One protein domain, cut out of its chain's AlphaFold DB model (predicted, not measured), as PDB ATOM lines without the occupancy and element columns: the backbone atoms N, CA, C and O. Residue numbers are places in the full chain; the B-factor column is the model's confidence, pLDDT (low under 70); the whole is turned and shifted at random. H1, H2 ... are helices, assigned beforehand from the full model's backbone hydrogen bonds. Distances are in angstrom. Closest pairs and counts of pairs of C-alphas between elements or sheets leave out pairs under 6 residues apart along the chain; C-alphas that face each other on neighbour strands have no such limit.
ATOM      1  N   MET A 164     466.582 414.996 492.083       78.06
ATOM      2  CA  MET A 164     465.391 414.522 491.372       78.06
ATOM      3  C   MET A 164     464.560 415.663 490.776       78.06
ATOM      4  O   MET A 164     464.183 415.599 489.606       78.06
ATOM      5  N   TYR A 165     464.263 416.704 491.553       84.12
ATOM      6  CA  TYR A 165     463.434 417.815 491.073       84.12
ATOM      7  C   TYR A 165     464.142 418.619 489.974       84.12
ATOM      8  O   TYR A 165     463.500 419.075 489.029       84.12
ATOM      9  N   VAL A 166     465.476 418.705 490.034       84.44
ATOM     10  CA  VAL A 166     466.306 419.272 488.959       84.44
ATOM     11  C   VAL A 166     466.217 418.445 487.677       84.44
ATOM     12  O   VAL A 166     466.059 419.004 486.589       84.44
ATOM     13  N   LEU A 167     466.289 417.115 487.781       77.06
ATOM     14  CA  LEU A 167     466.160 416.218 486.632       77.06
ATOM     15  C   LEU A 167     464.790 416.370 485.948       77.06
ATOM     16  O   LEU A 167     464.715 416.467 484.717       77.06
ATOM     17  N   LEU A 168     463.723 416.426 486.748       79.19
ATOM     18  CA  LEU A 168     462.334 416.531 486.291       79.19
ATOM     19  C   LEU A 168     461.919 417.946 485.851       79.19
ATOM     20  O   LEU A 168     460.829 418.098 485.307       79.19
ATOM     21  N   ASP A 169     462.788 418.949 486.019       86.62
ATOM     22  CA  ASP A 169     462.509 420.369 485.743       86.62
ATOM     23  C   ASP A 169     461.378 420.969 486.595       86.62
ATOM     24  O   ASP A 169     460.628 421.838 486.146       86.62
ATOM     25  N   ASP A 170     461.234 420.503 487.837       88.06
ATOM     26  CA  ASP A 170     460.225 421.008 488.770       88.06
ATOM     27  C   ASP A 170     460.703 422.314 489.423       88.06
ATOM     28  O   ASP A 170     461.116 422.370 490.583       88.06
ATOM     29  N   ILE A 171     460.703 423.382 488.622       92.06
ATOM     30  CA  ILE A 171     461.184 424.716 489.001       92.06
ATOM     31  C   ILE A 171     460.545 425.227 490.307       92.06
ATOM     32  O   ILE A 171     461.297 425.712 491.158       92.06
ATOM     33  N   PRO A 172     459.213 425.130 490.525       92.56
ATOM     34  CA  PRO A 172     458.607 425.559 491.783       92.56
ATOM     35  C   PRO A 172     459.198 424.842 492.999       92.56
ATOM     36  O   PRO A 172     459.630 425.509 493.940       92.56
ATOM     37  N   VAL A 173     459.287 423.509 492.958       88.31
ATOM     38  CA  VAL A 173     459.793 422.721 494.091       88.31
ATOM     39  C   VAL A 173     461.278 422.979 494.319       88.31
ATOM     40  O   VAL A 173     461.696 423.174 495.458       88.31
ATOM     41  N   VAL A 174     462.083 423.073 493.256       92.06
ATOM     42  CA  VAL A 174     463.502 423.444 493.375       92.06
ATOM     43  C   VAL A 174     463.656 424.810 494.055       92.06
ATOM     44  O   VAL A 174     464.542 424.986 494.889       92.06
ATOM     45  N   GLY A 175     462.786 425.773 493.747       93.69
ATOM     46  CA  GLY A 175     462.804 427.098 494.367       93.69
ATOM     47  C   GLY A 175     462.438 427.088 495.841       93.69
ATOM     48  O   GLY A 175     463.107 427.749 496.635       93.69
ATOM     49  N   GLU A 176     461.417 426.321 496.214       91.50
ATOM     50  CA  GLU A 176     461.035 426.132 497.614       91.50
ATOM     51  C   GLU A 176     462.156 425.457 498.414       91.50
ATOM     52  O   GLU A 176     462.508 425.936 499.493       91.50
ATOM     53  N   LEU A 177     462.766 424.405 497.861       90.44
ATOM     54  CA  LEU A 177     463.869 423.683 498.498       90.44
ATOM     55  C   LEU A 177     465.094 424.578 498.705       90.44
ATOM     56  O   LEU A 177     465.599 424.650 499.819       90.44
ATOM     57  N   LEU A 178     465.533 425.315 497.678       93.88
ATOM     58  CA  LEU A 178     466.663 426.247 497.793       93.88
ATOM     59  C   LEU A 178     466.363 427.435 498.717       93.88
ATOM     60  O   LEU A 178     467.273 427.981 499.336       93.88
ATOM     61  N   GLY A 179     465.100 427.857 498.804       92.38
ATOM     62  CA  GLY A 179     464.670 428.891 499.744       92.38
ATOM     63  C   GLY A 179     464.693 428.419 501.200       92.38
ATOM     64  O   GLY A 179     464.980 429.218 502.092       92.38
ATOM     65  N   ALA A 180     464.401 427.138 501.440       93.50
ATOM     66  CA  ALA A 180     464.457 426.518 502.761       93.50
ATOM     67  C   ALA A 180     465.892 426.169 503.187       93.50
ATOM     68  O   ALA A 180     466.244 426.371 504.348       93.50
ATOM     69  N   ASP A 181     466.704 425.671 502.254       92.44
ATOM     70  CA  ASP A 181     468.095 425.282 502.472       92.44
ATOM     71  C   ASP A 181     468.972 425.647 501.252       92.44
ATOM     72  O   ASP A 181     469.034 424.897 500.271       92.44
ATOM     73  N   PRO A 182     469.668 426.799 501.293       91.75
ATOM     74  CA  PRO A 182     470.566 427.224 500.222       91.75
ATOM     75  C   PRO A 182     471.763 426.291 499.990       91.75
ATOM     76  O   PRO A 182     472.292 426.265 498.877       91.75
ATOM     77  N   ASP A 183     472.179 425.492 500.982       89.06
ATOM     78  CA  ASP A 183     473.325 424.583 500.837       89.06
ATOM     79  C   ASP A 183     473.031 423.463 499.826       89.06
ATOM     80  O   ASP A 183     473.949 422.924 499.192       89.06
ATOM     81  N   LEU A 184     471.743 423.188 499.571       87.69
ATOM     82  CA  LEU A 184     471.293 422.278 498.519       87.69
ATOM     83  C   LEU A 184     471.771 422.694 497.122       87.69
ATOM     84  O   LEU A 184     471.854 421.841 496.240       87.69
ATOM     85  N   ALA A 185     472.161 423.958 496.912       89.06
ATOM     86  CA  ALA A 185     472.755 424.423 495.658       89.06
ATOM     87  C   ALA A 185     474.058 423.690 495.283       89.06
ATOM     88  O   ALA A 185     474.458 423.694 494.117       89.06
ATOM     89  N   ASN A 186     474.708 423.053 496.262       85.38
ATOM     90  CA  ASN A 186     475.945 422.286 496.117       85.38
ATOM     91  C   ASN A 186     475.759 420.787 496.433       85.38
ATOM     92  O   ASN A 186     476.740 420.063 496.629       85.38
ATOM     93  N   TYR A 187     474.511 420.317 496.500       82.88
ATOM     94  CA  TYR A 187     474.173 418.926 496.785       82.88
ATOM     95  C   TYR A 187     474.631 417.978 495.664       82.88
ATOM     96  O   TYR A 187     474.536 418.316 494.483       82.88
ATOM     97  N   GLY A 188     475.085 416.773 496.031       71.06
ATOM     98  CA  GLY A 188     475.342 415.660 495.103       71.06
ATOM     99  C   GLY A 188     476.776 415.504 494.568       71.06
ATOM    100  O   GLY A 188     477.003 414.651 493.714       71.06
ATOM    101  N   GLY A 189     477.756 416.267 495.070       69.44
ATOM    102  CA  GLY A 189     479.185 416.027 494.793       69.44
ATOM    103  C   GLY A 189     479.538 416.008 493.297       69.44
ATOM    104  O   GLY A 189     479.209 416.952 492.579       69.44
ATOM    105  N   ASP A 190     480.194 414.932 492.848       58.75
ATOM    106  CA  ASP A 190     480.743 414.757 491.489       58.75
ATOM    107  C   ASP A 190     479.688 414.755 490.367       58.75
ATOM    108  O   ASP A 190     480.021 414.940 489.200       58.75
ATOM    109  N   TYR A 191     478.415 414.565 490.728       64.88
ATOM    110  CA  TYR A 191     477.244 414.626 489.847       64.88
ATOM    111  C   TYR A 191     476.173 415.549 490.444       64.88
ATOM    112  O   TYR A 191     474.971 415.303 490.337       64.88
ATOM    113  N   GLY A 192     476.617 416.610 491.123       75.75
ATOM    114  CA  GLY A 192     475.742 417.499 491.872       75.75
ATOM    115  C   GLY A 192     474.707 418.240 491.028       75.75
ATOM    116  O   GLY A 192     474.776 418.301 489.798       75.75
ATOM    117  N   VAL A 193     473.752 418.866 491.713       83.50
ATOM    118  CA  VAL A 193     472.580 419.526 491.110       83.50
ATOM    119  C   VAL A 193     472.924 420.517 489.999       83.50
ATOM    120  O   VAL A 193     472.217 420.581 488.996       83.50
ATOM    121  N   LEU A 194     474.028 421.257 490.126       85.81
ATOM    122  CA  LEU A 194     474.476 422.204 489.105       85.81
ATOM    123  C   LEU A 194     474.953 421.499 487.830       85.81
ATOM    124  O   LEU A 194     474.647 421.954 486.728       85.81
ATOM    125  N   CYS A 195     475.676 420.385 487.974       77.00
ATOM    126  CA  CYS A 195     476.123 419.574 486.845       77.00
ATOM    127  C   CYS A 195     474.924 418.982 486.106       77.00
ATOM    128  O   CYS A 195     474.826 419.114 484.886       77.00
ATOM    129  N   MET A 196     473.959 418.426 486.843       78.06
ATOM    130  CA  MET A 196     472.735 417.901 486.242       78.06
ATOM    131  C   MET A 196     471.933 418.990 485.531       78.06
ATOM    132  O   MET A 196     471.578 418.828 484.363       78.06
ATOM    133  N   ALA A 197     471.705 420.134 486.179       86.19
ATOM    134  CA  ALA A 197     470.989 421.249 485.567       86.19
ATOM    135  C   ALA A 197     471.665 421.712 484.262       86.19
ATOM    136  O   ALA A 197     470.980 421.959 483.267       86.19
ATOM    137  N   ALA A 198     473.002 421.767 484.230       83.69
ATOM    138  CA  ALA A 198     473.768 422.081 483.027       83.69
ATOM    139  C   ALA A 198     473.643 420.998 481.942       83.69
ATOM    140  O   ALA A 198     473.387 421.330 480.783       83.69
ATOM    141  N   GLY A 199     473.775 419.720 482.307       75.06
ATOM    142  CA  GLY A 199     473.687 418.582 481.385       75.06
ATOM    143  C   GLY A 199     472.326 418.458 480.694       75.06
ATOM    144  O   GLY A 199     472.268 418.119 479.515       75.06
ATOM    145  N   PHE A 200     471.244 418.813 481.391       78.44
ATOM    146  CA  PHE A 200     469.877 418.815 480.854       78.44
ATOM    147  C   PHE A 200     469.406 420.192 480.352       78.44
ATOM    148  O   PHE A 200     468.228 420.357 480.039       78.44
ATOM    149  N   ALA A 201     470.301 421.184 480.258       85.50
ATOM    150  CA  ALA A 201     470.005 422.544 479.792       85.50
ATOM    151  C   ALA A 201     468.875 423.267 480.566       85.50
ATOM    152  O   ALA A 201     468.127 424.071 480.002       85.50
ATOM    153  N   ARG A 202     468.770 423.031 481.881       88.56
ATOM    154  CA  ARG A 202     467.766 423.626 482.784       88.56
ATOM    155  C   ARG A 202     468.122 425.068 483.158       88.56
ATOM    156  O   ARG A 202     468.546 425.355 484.275       88.56
ATOM    157  N   ARG A 203     467.988 425.996 482.205       91.94
ATOM    158  CA  ARG A 203     468.441 427.400 482.332       91.94
ATOM    159  C   ARG A 203     467.955 428.094 483.609       91.94
ATOM    160  O   ARG A 203     468.747 428.738 484.289       91.94
ATOM    161  N   GLU A 204     466.670 427.980 483.919       94.94
ATOM    162  CA  GLU A 204     466.055 428.669 485.063       94.94
ATOM    163  C   GLU A 204     466.555 428.101 486.390       94.94
ATOM    164  O   GLU A 204     466.945 428.854 487.279       94.94
ATOM    165  N   ILE A 205     466.666 426.777 486.476       93.75
ATOM    166  CA  ILE A 205     467.246 426.090 487.629       93.75
ATOM    167  C   ILE A 205     468.717 426.480 487.818       93.75
ATOM    168  O   ILE A 205     469.124 426.763 488.940       93.75
ATOM    169  N   ILE A 206     469.513 426.581 486.746       92.81
ATOM    170  CA  ILE A 206     470.907 427.056 486.833       92.81
ATOM    171  C   ILE A 206     470.961 428.463 487.440       92.81
ATOM    172  O   ILE A 206     471.772 428.719 488.328       92.81
ATOM    173  N   GLU A 207     470.090 429.379 487.006       94.94
ATOM    174  CA  GLU A 207     470.019 430.720 487.597       94.94
ATOM    175  C   GLU A 207     469.650 430.675 489.085       94.94
ATOM    176  O   GLU A 207     470.216 431.428 489.879       94.94
ATOM    177  N   MET A 208     468.722 429.800 489.475       96.50
ATOM    178  CA  MET A 208     468.317 429.621 490.872       96.50
ATOM    179  C   MET A 208     469.459 429.072 491.729       96.50
ATOM    180  O   MET A 208     469.733 429.624 492.791       96.50
ATOM    181  N   LEU A 209     470.178 428.062 491.238       93.50
ATOM    182  CA  LEU A 209     471.349 427.487 491.899       93.50
ATOM    183  C   LEU A 209     472.462 428.530 492.074       93.50
ATOM    184  O   LEU A 209     473.016 428.663 493.163       93.50
ATOM    185  N   ILE A 210     472.749 429.335 491.045       92.38
ATOM    186  CA  ILE A 210     473.733 430.430 491.135       92.38
ATOM    187  C   ILE A 210     473.313 431.456 492.193       92.38
ATOM    188  O   ILE A 210     474.140 431.875 493.001       92.38
ATOM    189  N   ARG A 211     472.032 431.852 492.221       95.19
ATOM    190  CA  ARG A 211     471.503 432.783 493.235       95.19
ATOM    191  C   ARG A 211     471.593 432.213 494.651       95.19
ATOM    192  O   ARG A 211     471.805 432.985 495.581       95.19
ATOM    193  N   ALA A 212     471.452 430.899 494.799       93.94
ATOM    194  CA  ALA A 212     471.560 430.191 496.070       93.94
ATOM    195  C   ALA A 212     473.013 429.912 496.507       93.94
ATOM    196  O   ALA A 212     473.228 429.443 497.618       93.94
ATOM    197  N   GLY A 213     474.017 430.246 495.686       91.12
ATOM    198  CA  GLY A 213     475.433 430.105 496.045       91.12
ATOM    199  C   GLY A 213     476.111 428.841 495.512       91.12
ATOM    200  O   GLY A 213     477.068 428.360 496.119       91.12
TER     201      GLY A 213
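This is residues 164 to 213 of the 233 residues of an uncharacterized protein of Gemmatimonadetes bacterium (UniProt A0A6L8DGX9). Four short helices, H1 to H4, follow one another round a small ring, and H5 packs over one side of it, between H2 and H4. The 50 printed residues hold five named helices and no named strand, all helix in class. The whole is compact and rounded, with a radius of gyration of the C-alphas of 9.3 A and spans of 24 by 21 by 17 A.

H1, residues 164 to 168, begins at C-alpha 164 (465.391, 414.522, 491.372). H2 is residues 171 to 180, 14.3 A long; H3, 182 to 186; H4, 193 to 199, 9.8 A. H5, residues 203 to 211, 12.5 A, ends at C-alpha 211 (471.503, 432.783, 493.235).

H1 touches H4, the closest C-alphas being Val 166 and Ala 197, 6.1 A. H5 touches H2 at a shallow tilt of 9 degrees, the same way, closest at C-alphas 171 and 205, 6.4 A. H4 and H5 form a helical hairpin, opposite ways at a shallow tilt of 33 degrees, only just short of steep, closest at C-alphas 197 and 206, 5.9 A. H2 and H4 are apart. Every O i to N i+4 pair is within hydrogen-bond range in H1, H2, H4 and H5; H3 has 0 of 1, but 2 of 2 O i to N i+3 pairs.

The C-alphas farthest apart, Pro 172 and Asp 190, are 24.6 A apart. The printed part has no cut and no long link; residues 189 to 191 have pLDDT under 70.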